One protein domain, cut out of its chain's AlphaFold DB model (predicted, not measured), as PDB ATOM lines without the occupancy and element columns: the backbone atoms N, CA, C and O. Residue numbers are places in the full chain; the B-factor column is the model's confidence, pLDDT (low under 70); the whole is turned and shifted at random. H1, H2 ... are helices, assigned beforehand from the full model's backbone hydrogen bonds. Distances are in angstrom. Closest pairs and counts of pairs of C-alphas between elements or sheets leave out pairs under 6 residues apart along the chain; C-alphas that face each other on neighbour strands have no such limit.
ATOM      1  N   ASP A  60       6.729  -6.555 -49.008       53.81
ATOM      2  CA  ASP A  60       7.601  -6.191 -47.885       53.81
ATOM      3  C   ASP A  60       7.663  -7.279 -46.808       53.81
ATOM      4  O   ASP A  60       8.541  -7.235 -45.959       53.81
ATOM      5  N   THR A  61       6.810  -8.306 -46.842       57.28
ATOM      6  CA  THR A  61       6.878  -9.424 -45.883       57.28
ATOM      7  C   THR A  61       8.219 -10.157 -45.936       57.28
ATOM      8  O   THR A  61       8.793 -10.443 -44.886       57.28
ATOM      9  N   GLU A  62       8.765 -10.414 -47.129       60.56
ATOM     10  CA  GLU A  62      10.093 -11.021 -47.288       60.56
ATOM     11  C   GLU A  62      11.221 -10.064 -46.890       60.56
ATOM     12  O   GLU A  62      12.200 -10.503 -46.285       60.56
ATOM     13  N   ARG A  63      11.091  -8.762 -47.187       60.91
ATOM     14  CA  ARG A  63      12.083  -7.750 -46.789       60.91
ATOM     15  C   ARG A  63      12.087  -7.529 -45.286       60.91
ATOM     16  O   ARG A  63      13.133  -7.677 -44.675       60.91
ATOM     17  N   ALA A  64      10.930  -7.303 -44.680       62.34
ATOM     18  CA  ALA A  64      10.760  -7.176 -43.240       62.34
ATOM     19  C   ALA A  64      11.143  -8.469 -42.501       62.34
ATOM     20  O   ALA A  64      11.697  -8.410 -41.405       62.34
ATOM     21  N   ALA A  65      10.897  -9.651 -43.083       67.25
ATOM     22  CA  ALA A  65      11.392 -10.911 -42.527       67.25
ATOM     23  C   ALA A  65      12.921 -11.018 -42.614       67.25
ATOM     24  O   ALA A  65      13.540 -11.483 -41.656       67.25
ATOM     25  N   ARG A  66      13.535 -10.568 -43.718       70.88
ATOM     26  CA  ARG A  66      14.997 -10.478 -43.855       70.88
ATOM     27  C   ARG A  66      15.601  -9.500 -42.862       70.88
ATOM     28  O   ARG A  66      16.511  -9.883 -42.146       70.88
ATOM     29  N   GLU A  67      15.059  -8.294 -42.766       70.94
ATOM     30  CA  GLU A  67      15.523  -7.258 -41.843       70.94
ATOM     31  C   GLU A  67      15.418  -7.740 -40.392       70.94
ATOM     32  O   GLU A  67      16.392  -7.675 -39.645       70.94
ATOM     33  N   ARG A  68      14.294  -8.362 -40.011       73.81
ATOM     34  CA  ARG A  68      14.160  -8.993 -38.688       73.81
ATOM     35  C   ARG A  68      15.149 -10.137 -38.479       73.81
ATOM     36  O   ARG A  68      15.671 -10.292 -37.378       73.81
ATOM     37  N   ALA A  69      15.406 -10.959 -39.495       76.19
ATOM     38  CA  ALA A  69      16.385 -12.039 -39.396       76.19
ATOM     39  C   ALA A  69      17.819 -11.504 -39.250       76.19
ATOM     40  O   ALA A  69      18.589 -12.061 -38.470       76.19
ATOM     41  N   GLU A  70      18.158 -10.418 -39.945       77.31
ATOM     42  CA  GLU A  70      19.444  -9.720 -39.846       77.31
ATOM     43  C   GLU A  70      19.627  -9.064 -38.470       77.31
ATOM     44  O   GLU A  70      20.692  -9.193 -37.862       77.31
ATOM     45  N   GLU A  71      18.582  -8.436 -37.925       70.25
ATOM     46  CA  GLU A  71      18.592  -7.904 -36.557       70.25
ATOM     47  C   GLU A  71      18.798  -9.013 -35.520       70.25
ATOM     48  O   GLU A  71      19.665  -8.900 -34.650       70.25
ATOM     49  N   ILE A  72      18.060 -10.122 -35.641       78.69
ATOM     50  CA  ILE A  72      18.216 -11.289 -34.761       78.69
ATOM     51  C   ILE A  72      19.621 -11.883 -34.891       78.69
ATOM     52  O   ILE A  72      20.212 -12.276 -33.885       78.69
ATOM     53  N   ALA A  73      20.171 -11.958 -36.104       82.25
ATOM     54  CA  ALA A  73      21.526 -12.449 -36.327       82.25
ATOM     55  C   ALA A  73      22.563 -11.548 -35.646       82.25
ATOM     56  O   ALA A  73      23.454 -12.062 -34.975       82.25
ATOM     57  N   ARG A  74      22.410 -10.221 -35.736       81.75
ATOM     58  CA  ARG A  74      23.300  -9.265 -35.062       81.75
ATOM     59  C   ARG A  74      23.250  -9.409 -33.539       81.75
ATOM     60  O   ARG A  74      24.295  -9.385 -32.898       81.75
ATOM     61  N   VAL A  75      22.062  -9.590 -32.962       79.25
ATOM     62  CA  VAL A  75      21.922  -9.823 -31.513       79.25
ATOM     63  C   VAL A  75      22.572 -11.147 -31.114       79.25
ATOM     64  O   VAL A  75      23.373 -11.174 -30.187       79.25
ATOM     65  N   LYS A  76      22.312 -12.228 -31.856       82.12
ATOM     66  CA  LYS A  76      22.931 -13.537 -31.597       82.12
ATOM     67  C   LYS A  76      24.454 -13.503 -31.696       82.12
ATOM     68  O   LYS A  76      25.117 -14.173 -30.917       82.12
ATOM     69  N   GLN A  77      25.005 -12.721 -32.623       80.19
ATOM     70  CA  GLN A  77      26.451 -12.513 -32.723       80.19
ATOM     71  C   GLN A  77      27.002 -11.823 -31.473       80.19
ATOM     72  O   GLN A  77      27.990 -12.279 -30.912       80.19
ATOM     73  N   GLN A  78      26.334 -10.770 -30.991       79.12
ATOM     74  CA  GLN A  78      26.736 -10.093 -29.753       79.12
ATOM     75  C   GLN A  78      26.656 -11.025 -28.536       79.12
ATOM     76  O   GLN A  78      27.513 -10.970 -27.654       79.12
ATOM     77  N   GLU A  79      25.648 -11.897 -28.491       81.56
ATOM     78  CA  GLU A  79      25.520 -12.923 -27.454       81.56
ATOM     79  C   GLU A  79      26.628 -13.983 -27.548       81.56
ATOM     80  O   GLU A  79      27.183 -14.376 -26.521       81.56
ATOM     81  N   GLU A  80      26.981 -14.427 -28.757       82.75
ATOM     82  CA  GLU A  80      28.074 -15.377 -28.995       82.75
ATOM     83  C   GLU A  80      29.430 -14.788 -28.589       82.75
ATOM     84  O   GLU A  80      30.206 -15.462 -27.912       82.75
ATOM     85  N   ASP A  81      29.689 -13.524 -28.925       81.00
ATOM     86  CA  ASP A  81      30.921 -12.827 -28.549       81.00
ATOM     87  C   ASP A  81      31.037 -12.683 -27.022       81.00
ATOM     88  O   ASP A  81      32.088 -12.977 -26.444       81.00
ATOM     89  N   ALA A  82      29.942 -12.312 -26.346       81.69
ATOM     90  CA  ALA A  82      29.900 -12.232 -24.885       81.69
ATOM     91  C   ALA A  82      30.093 -13.608 -24.221       81.69
ATOM     92  O   ALA A  82      30.766 -13.727 -23.192       81.69
ATOM     93  N   LEU A  83      29.531 -14.666 -24.813       82.81
ATOM     94  CA  LEU A  83      29.706 -16.034 -24.332       82.81
ATOM     95  C   LEU A  83      31.141 -16.532 -24.548       82.81
ATOM     96  O   LEU A  83      31.698 -17.179 -23.661       82.81
ATOM     97  N   ALA A  84      31.759 -16.216 -25.689       85.81
ATOM     98  CA  ALA A  84      33.151 -16.550 -25.973       85.81
ATOM     99  C   ALA A  84      34.098 -15.874 -24.973       85.81
ATOM    100  O   ALA A  84      34.977 -16.544 -24.429       85.81
ATOM    101  N   GLU A  85      33.868 -14.596 -24.656       81.75
ATOM    102  CA  GLU A  85      34.622 -13.875 -23.625       81.75
ATOM    103  C   GLU A  85      34.477 -14.537 -22.246       81.75
ATOM    104  O   GLU A  85      35.478 -14.799 -21.575       81.75
ATOM    105  N   ALA A  86      33.250 -14.892 -21.848       82.44
ATOM    106  CA  ALA A  86      32.991 -15.559 -20.572       82.44
ATOM    107  C   ALA A  86      33.649 -16.948 -20.472       82.44
ATOM    108  O   ALA A  86      34.086 -17.358 -19.394       82.44
ATOM    109  N   LEU A  87      33.731 -17.674 -21.590       85.56
ATOM    110  CA  LEU A  87      34.368 -18.990 -21.676       85.56
ATOM    111  C   LEU A  87      35.889 -18.916 -21.912       85.56
ATOM    112  O   LEU A  87      36.552 -19.954 -21.919       85.56
ATOM    113  N   GLY A  88      36.455 -17.717 -22.095       83.69
ATOM    114  CA  GLY A  88      37.879 -17.514 -22.380       83.69
ATOM    115  C   GLY A  88      38.304 -17.934 -23.793       83.69
ATOM    116  O   GLY A  88      39.492 -18.166 -24.032       83.69
ATOM    117  N   LEU A  89      37.355 -18.057 -24.726       78.06
ATOM    118  CA  LEU A  89      37.624 -18.296 -26.142       78.06
ATOM    119  C   LEU A  89      37.955 -16.971 -26.856       78.06
ATOM    120  O   LEU A  89      37.479 -15.907 -26.460       78.06
ATOM    121  N   PRO A  90      38.780 -17.003 -27.919       76.19
ATOM    122  CA  PRO A  90      39.113 -15.799 -28.668       76.19
ATOM    123  C   PRO A  90      37.877 -15.246 -29.389       76.19
ATOM    124  O   PRO A  90      37.317 -15.906 -30.261       76.19
ATOM    125  N   VAL A  91      37.494 -14.010 -29.063       70.19
ATOM    126  CA  VAL A  91      36.445 -13.271 -29.780       70.19
ATOM    127  C   VAL A  91      36.942 -12.933 -31.186       70.19
ATOM    128  O   VAL A  91      38.003 -12.320 -31.363       70.19
ATOM    129  N   THR A  92      36.187 -13.333 -32.207       67.19
ATOM    130  CA  THR A  92      36.521 -13.032 -33.601       67.19
ATOM    131  C   THR A  92      36.260 -11.555 -33.890       67.19
ATOM    132  O   THR A  92      35.112 -11.129 -33.957       67.19
ATOM    133  N   LYS A  93      37.315 -10.757 -34.094       61.09
ATOM    134  CA  LYS A  93      37.180  -9.369 -34.563       61.09
ATOM    135  C   LYS A  93      36.765  -9.383 -36.030       61.09
ATOM    136  O   LYS A  93      37.581  -9.722 -36.887       61.09
ATOM    137  N   ARG A  94      35.505  -9.059 -36.309       63.47
ATOM    138  CA  ARG A  94      34.970  -8.971 -37.672       63.47
ATOM    139  C   ARG A  94      34.815  -7.494 -38.035       63.47
ATOM    140  O   ARG A  94      34.096  -6.765 -37.357       63.47
ATOM    141  N   ASP A  95      35.548  -7.054 -39.055       57.19
ATOM    142  CA  ASP A  95      35.449  -5.692 -39.579       57.19
ATOM    143  C   ASP A  95      34.098  -5.529 -40.303       57.19
ATOM    144  O   ASP A  95      33.783  -6.352 -41.165       57.19
ATOM    145  N   PRO A  96      33.301  -4.484 -40.011       56.09
ATOM    146  CA  PRO A  96      31.972  -4.304 -40.608       56.09
ATOM    147  C   PRO A  96      32.008  -4.043 -42.125       56.09
ATOM    148  O   PRO A  96      30.996  -4.220 -42.794       56.09
ATOM    149  N   ASP A  97      33.171  -3.655 -42.663       54.25
ATOM    150  CA  ASP A  97      33.397  -3.384 -44.089       54.25
ATOM    151  C   ASP A  97      34.055  -4.561 -44.835       54.25
ATOM    152  O   ASP A  97      34.272  -4.496 -46.050       54.25
ATOM    153  N   ALA A  98      34.409  -5.642 -44.134       53.28
ATOM    154  CA  ALA A  98      35.051  -6.784 -44.760       53.28
ATOM    155  C   ALA A  98      34.000  -7.752 -45.313       53.28
ATOM    156  O   ALA A  98      33.345  -8.488 -44.580       53.28
ATOM    157  N   ILE A  99      33.861  -7.766 -46.638       50.88
ATOM    158  CA  ILE A  99      33.027  -8.738 -47.348       50.88
ATOM    159  C   ILE A  99      33.721 -10.105 -47.271       50.88
ATOM    160  O   ILE A  99      34.683 -10.363 -47.999       50.88
ATOM    161  N   GLY A 100      33.241 -10.985 -46.392       55.75
ATOM    162  CA  GLY A 100      33.609 -12.397 -46.378       55.75
ATOM    163  C   GLY A 100      33.039 -13.095 -47.613       55.75
ATOM    164  O   GLY A 100      31.850 -13.377 -47.702       55.75
ATOM    165  N   THR A 101      33.873 -13.367 -48.612       54.28
ATOM    166  CA  THR A 101      33.455 -13.997 -49.881       54.28
ATOM    167  C   THR A 101      33.462 -15.532 -49.847       54.28
ATOM    168  O   THR A 101      33.320 -16.170 -50.889       54.28
ATOM    169  N   GLY A 102      33.617 -16.157 -48.673       56.34
ATOM    170  CA  GLY A 102      33.763 -17.612 -48.533       56.34
ATOM    171  C   GLY A 102      32.785 -18.256 -47.550       56.34
ATOM    172  O   GLY A 102      32.262 -17.605 -46.655       56.34
ATOM    173  N   ALA A 103      32.611 -19.579 -47.663       55.22
ATOM    174  CA  ALA A 103      31.725 -20.393 -46.815       55.22
ATOM    175  C   ALA A 103      32.043 -20.352 -45.303       55.22
ATOM    176  O   ALA A 103      31.224 -20.781 -44.499       55.22
ATOM    177  N   ASN A 104      33.219 -19.838 -44.929       61.88
ATOM    178  CA  ASN A 104      33.672 -19.696 -43.543       61.88
ATOM    179  C   ASN A 104      33.665 -18.235 -43.049       61.88
ATOM    180  O   ASN A 104      34.192 -17.979 -41.971       61.88
ATOM    181  N   ASP A 105      33.140 -17.292 -43.845       56.66
ATOM    182  CA  ASP A 105      33.033 -15.855 -43.526       56.66
ATOM    183  C   ASP A 105      34.334 -15.227 -42.983       56.66
ATOM    184  O   ASP A 105      34.351 -14.367 -42.104       56.66
ATOM    185  N   VAL A 106      35.475 -15.706 -43.490       59.47
ATOM    186  CA  VAL A 106      36.787 -15.164 -43.137       59.47
ATOM    187  C   VAL A 106      37.041 -13.936 -44.011       59.47
ATOM    188  O   VAL A 106      37.019 -14.067 -45.240       59.47
ATOM    189  N   PRO A 107      37.323 -12.762 -43.422       56.88
ATOM    190  CA  PRO A 107      37.634 -11.565 -44.185       56.88
ATOM    191  C   PRO A 107      38.985 -11.739 -44.889       56.88
ATOM    192  O   PRO A 107      40.043 -11.767 -44.258       56.88
ATOM    193  N   VAL A 108      38.955 -11.876 -46.215       61.59
ATOM    194  CA  VAL A 108      40.160 -11.918 -47.049       61.59
ATOM    195  C   VAL A 108      40.409 -10.515 -47.587       61.59
ATOM    196  O   VAL A 108      39.539  -9.911 -48.210       61.59
ATOM    197  N   LYS A 109      41.606  -9.973 -47.342       64.12
ATOM    198  CA  LYS A 109      42.012  -8.683 -47.914       64.12
ATOM    199  C   LYS A 109      42.088  -8.812 -49.436       64.12
ATOM    200  O   LYS A 109      42.748  -9.731 -49.922       64.12
ATOM    201  N   LYS A 110      41.444  -7.892 -50.164       68.50
ATOM    202  CA  LYS A 110      41.557  -7.805 -51.628       68.50
ATOM    203  C   LYS A 110      43.032  -7.682 -52.011       68.50
ATOM    204  O   LYS A 110      43.765  -6.892 -51.412       68.50
ATOM    205  N   SER A 111      43.472  -8.498 -52.962       75.31
ATOM    206  CA  SER A 111      44.834  -8.419 -53.483       75.31
ATOM    207  C   SER A 111      44.931  -7.326 -54.551       75.31
ATOM    208  O   SER A 111      43.935  -6.975 -55.178       75.31
ATOM    209  N   GLU A 112      46.139  -6.813 -54.810       76.00
ATOM    210  CA  GLU A 112      46.371  -5.787 -55.847       76.00
ATOM    211  C   GLU A 112      45.860  -6.225 -57.234       76.00
ATOM    212  O   GLU A 112      45.394  -5.404 -58.021       76.00
ATOM    213  N   LYS A 113      45.879  -7.536 -57.511       74.62
ATOM    214  CA  LYS A 113      45.338  -8.116 -58.747       74.62
ATOM    215  C   LYS A 113      43.817  -8.025 -58.821       74.62
ATOM    216  O   LYS A 113      43.283  -7.785 -59.900       74.62
ATOM    217  N   ASP A 114      43.124  -8.194 -57.697       75.75
ATOM    218  CA  ASP A 114      41.661  -8.104 -57.647       75.75
ATOM    219  C   ASP A 114      41.204  -6.660 -57.900       75.75
ATOM    220  O   ASP A 114      40.211  -6.423 -58.587       75.75
ATOM    221  N   GLU A 115      41.972  -5.682 -57.411       79.75
ATOM    222  CA  GLU A 115      41.728  -4.262 -57.678       79.75
ATOM    223  C   GLU A 115      42.008  -3.875 -59.138       79.75
ATOM    224  O   GLU A 115      41.332  -3.000 -59.688       79.75
ATOM    225  N   GLU A 116      43.000  -4.502 -59.774       81.44
ATOM    226  CA  GLU A 116      43.315  -4.293 -61.190       81.44
ATOM    227  C   GLU A 116      42.214  -4.855 -62.101       81.44
ATOM    228  O   GLU A 116      41.771  -4.165 -63.023       81.44
ATOM    229  N   ILE A 117      41.700  -6.049 -61.791       81.94
ATOM    230  CA  ILE A 117      40.568  -6.668 -62.500       81.94
ATOM    231  C   ILE A 117      39.321  -5.780 -62.404       81.94
ATOM    232  O   ILE A 117      38.725  -5.445 -63.427       81.94
ATOM    233  N   GLU A 118      38.980  -5.309 -61.201       84.00
ATOM    234  CA  GLU A 118      37.817  -4.435 -60.987       84.00
ATOM    235  C   GLU A 118      37.942  -3.113 -61.775       84.00
ATOM    236  O   GLU A 118      36.959  -2.565 -62.290       84.00
ATOM    237  N   ARG A 119      39.168  -2.596 -61.916       88.56
ATOM    238  CA  ARG A 119      39.453  -1.377 -62.683       88.56
ATOM    239  C   ARG A 119      39.265  -1.600 -64.186       88.56
ATOM    240  O   ARG A 119      38.637  -0.762 -64.835       88.56
ATOM    241  N   LEU A 120      39.746  -2.728 -64.710       88.12
ATOM    242  CA  LEU A 120      39.608  -3.105 -66.120       88.12
ATOM    243  C   LEU A 120      38.144  -3.362 -66.501       88.12
ATOM    244  O   LEU A 120      37.672  -2.806 -67.493       88.12
ATOM    245  N   GLU A 121      37.392  -4.089 -65.674       85.62
ATOM    246  CA  GLU A 121      35.953  -4.323 -65.890       85.62
ATOM    247  C   GLU A 121      35.157  -3.008 -65.906       85.62
ATOM    248  O   GLU A 121      34.226  -2.808 -66.695       85.62
ATOM    249  N   LYS A 122      35.535  -2.056 -65.045       87.88
ATOM    250  CA  LYS A 122      34.892  -0.740 -64.983       87.88
ATOM    251  C   LYS A 122      35.192   0.109 -66.219       87.88
ATOM    252  O   LYS A 122      34.315   0.868 -66.645       87.88
ATOM    253  N   GLU A 123      36.394  -0.002 -66.783       88.25
ATOM    254  CA  GLU A 123      36.769   0.654 -68.040       88.25
ATOM    255  C   GLU A 123      36.071   0.030 -69.251       88.25
ATOM    256  O   GLU A 123      35.559   0.765 -70.100       88.25
ATOM    257  N   GLU A 124      35.975  -1.296 -69.307       85.12
ATOM    258  CA  GLU A 124      35.288  -2.022 -70.379       85.12
ATOM    259  C   GLU A 124      33.795  -1.681 -70.411       85.12
ATOM    260  O   GLU A 124      33.278  -1.221 -71.431       85.12
ATOM    261  N   ARG A 125      33.128  -1.717 -69.253       86.62
ATOM    262  CA  ARG A 125      31.718  -1.318 -69.126       86.62
ATOM    263  C   ARG A 125      31.471   0.151 -69.490       86.62
ATOM    264  O   ARG A 125      30.353   0.532 -69.836       86.62
ATOM    265  N   LYS A 126      32.490   1.009 -69.363       87.62
ATOM    266  CA  LYS A 126      32.418   2.414 -69.788       87.62
ATOM    267  C   LYS A 126      32.605   2.554 -71.301       87.62
ATOM    268  O   LYS A 126      31.987   3.441 -71.877       87.62
ATOM    269  N   ARG A 127      33.410   1.687 -71.927       83.75
ATOM    270  CA  ARG A 127      33.570   1.611 -73.389       83.75
ATOM    271  C   ARG A 127      32.339   1.039 -74.080       83.75
ATOM    272  O   ARG A 127      31.950   1.583 -75.097       83.75
ATOM    273  N   GLU A 128      31.697   0.016 -73.520       79.12
ATOM    274  CA  GLU A 128      30.458  -0.545 -74.091       79.12
ATOM    275  C   GLU A 128      29.264   0.418 -74.023       79.12
ATOM    276  O   GLU A 128      28.303   0.282 -74.775       79.12
ATOM    277  N   LYS A 129      29.300   1.384 -73.099       76.06
ATOM    278  CA  LYS A 129      28.248   2.394 -72.928       76.06
ATOM    279  C   LYS A 129      28.466   3.675 -73.746       76.06
ATOM    280  O   LYS A 129      27.613   4.558 -73.659       76.06
ATOM    281  N   ALA A 130      29.588   3.801 -74.457       65.69
ATOM    282  CA  ALA A 130      29.938   4.955 -75.291       65.69
ATOM    283  C   ALA A 130      29.694   4.644 -76.772       65.69
ATOM    284  O   ALA A 130      29.209   5.559 -77.473       65.69
TER     285      ALA A 130
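This is residues 60 to 130 of the 130 residues of the protein "MMtag domain-containing protein" of Cryptococcus wingfieldii CBS 7118 (UniProt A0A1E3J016). Two separate helices, H1 then the shorter H2, run in nearly opposite directions and are joined by a long looping link, with no packed core between them. Residues 60 to 79 and 111 to 130 stick out free. The printed part has 71 residues, with two named helices and no named strand, and is all helix. It is extended, with a radius of gyration of the C-alphas of 18.6 A, and flat, spanning 56 by 36 by 17 A.

Find C-alpha 61 at (6.878, -9.424, -45.883); from there H1, residues 61 to 87, runs 37.9 A to C-alpha 87 at (34.368, -18.990, -21.676). After residues 88 to 111, H2, residues 112 to 127, runs 22.9 A to C-alpha 127 at (33.570, 1.611, -73.389).

H1 and H2 are apart, with no C-alpha of the one within 8 A of the other. In both, every O i to N i+4 pair is within hydrogen-bond range.

The C-alphas farthest apart, of Leu 87 and Ala 130, are 58.9 A apart. The printed part has no cut. The 24 residues between H1 and H2 make a long link. Look for pLDDT under 70 at residues 60 to 65, 92 to 110 and 130.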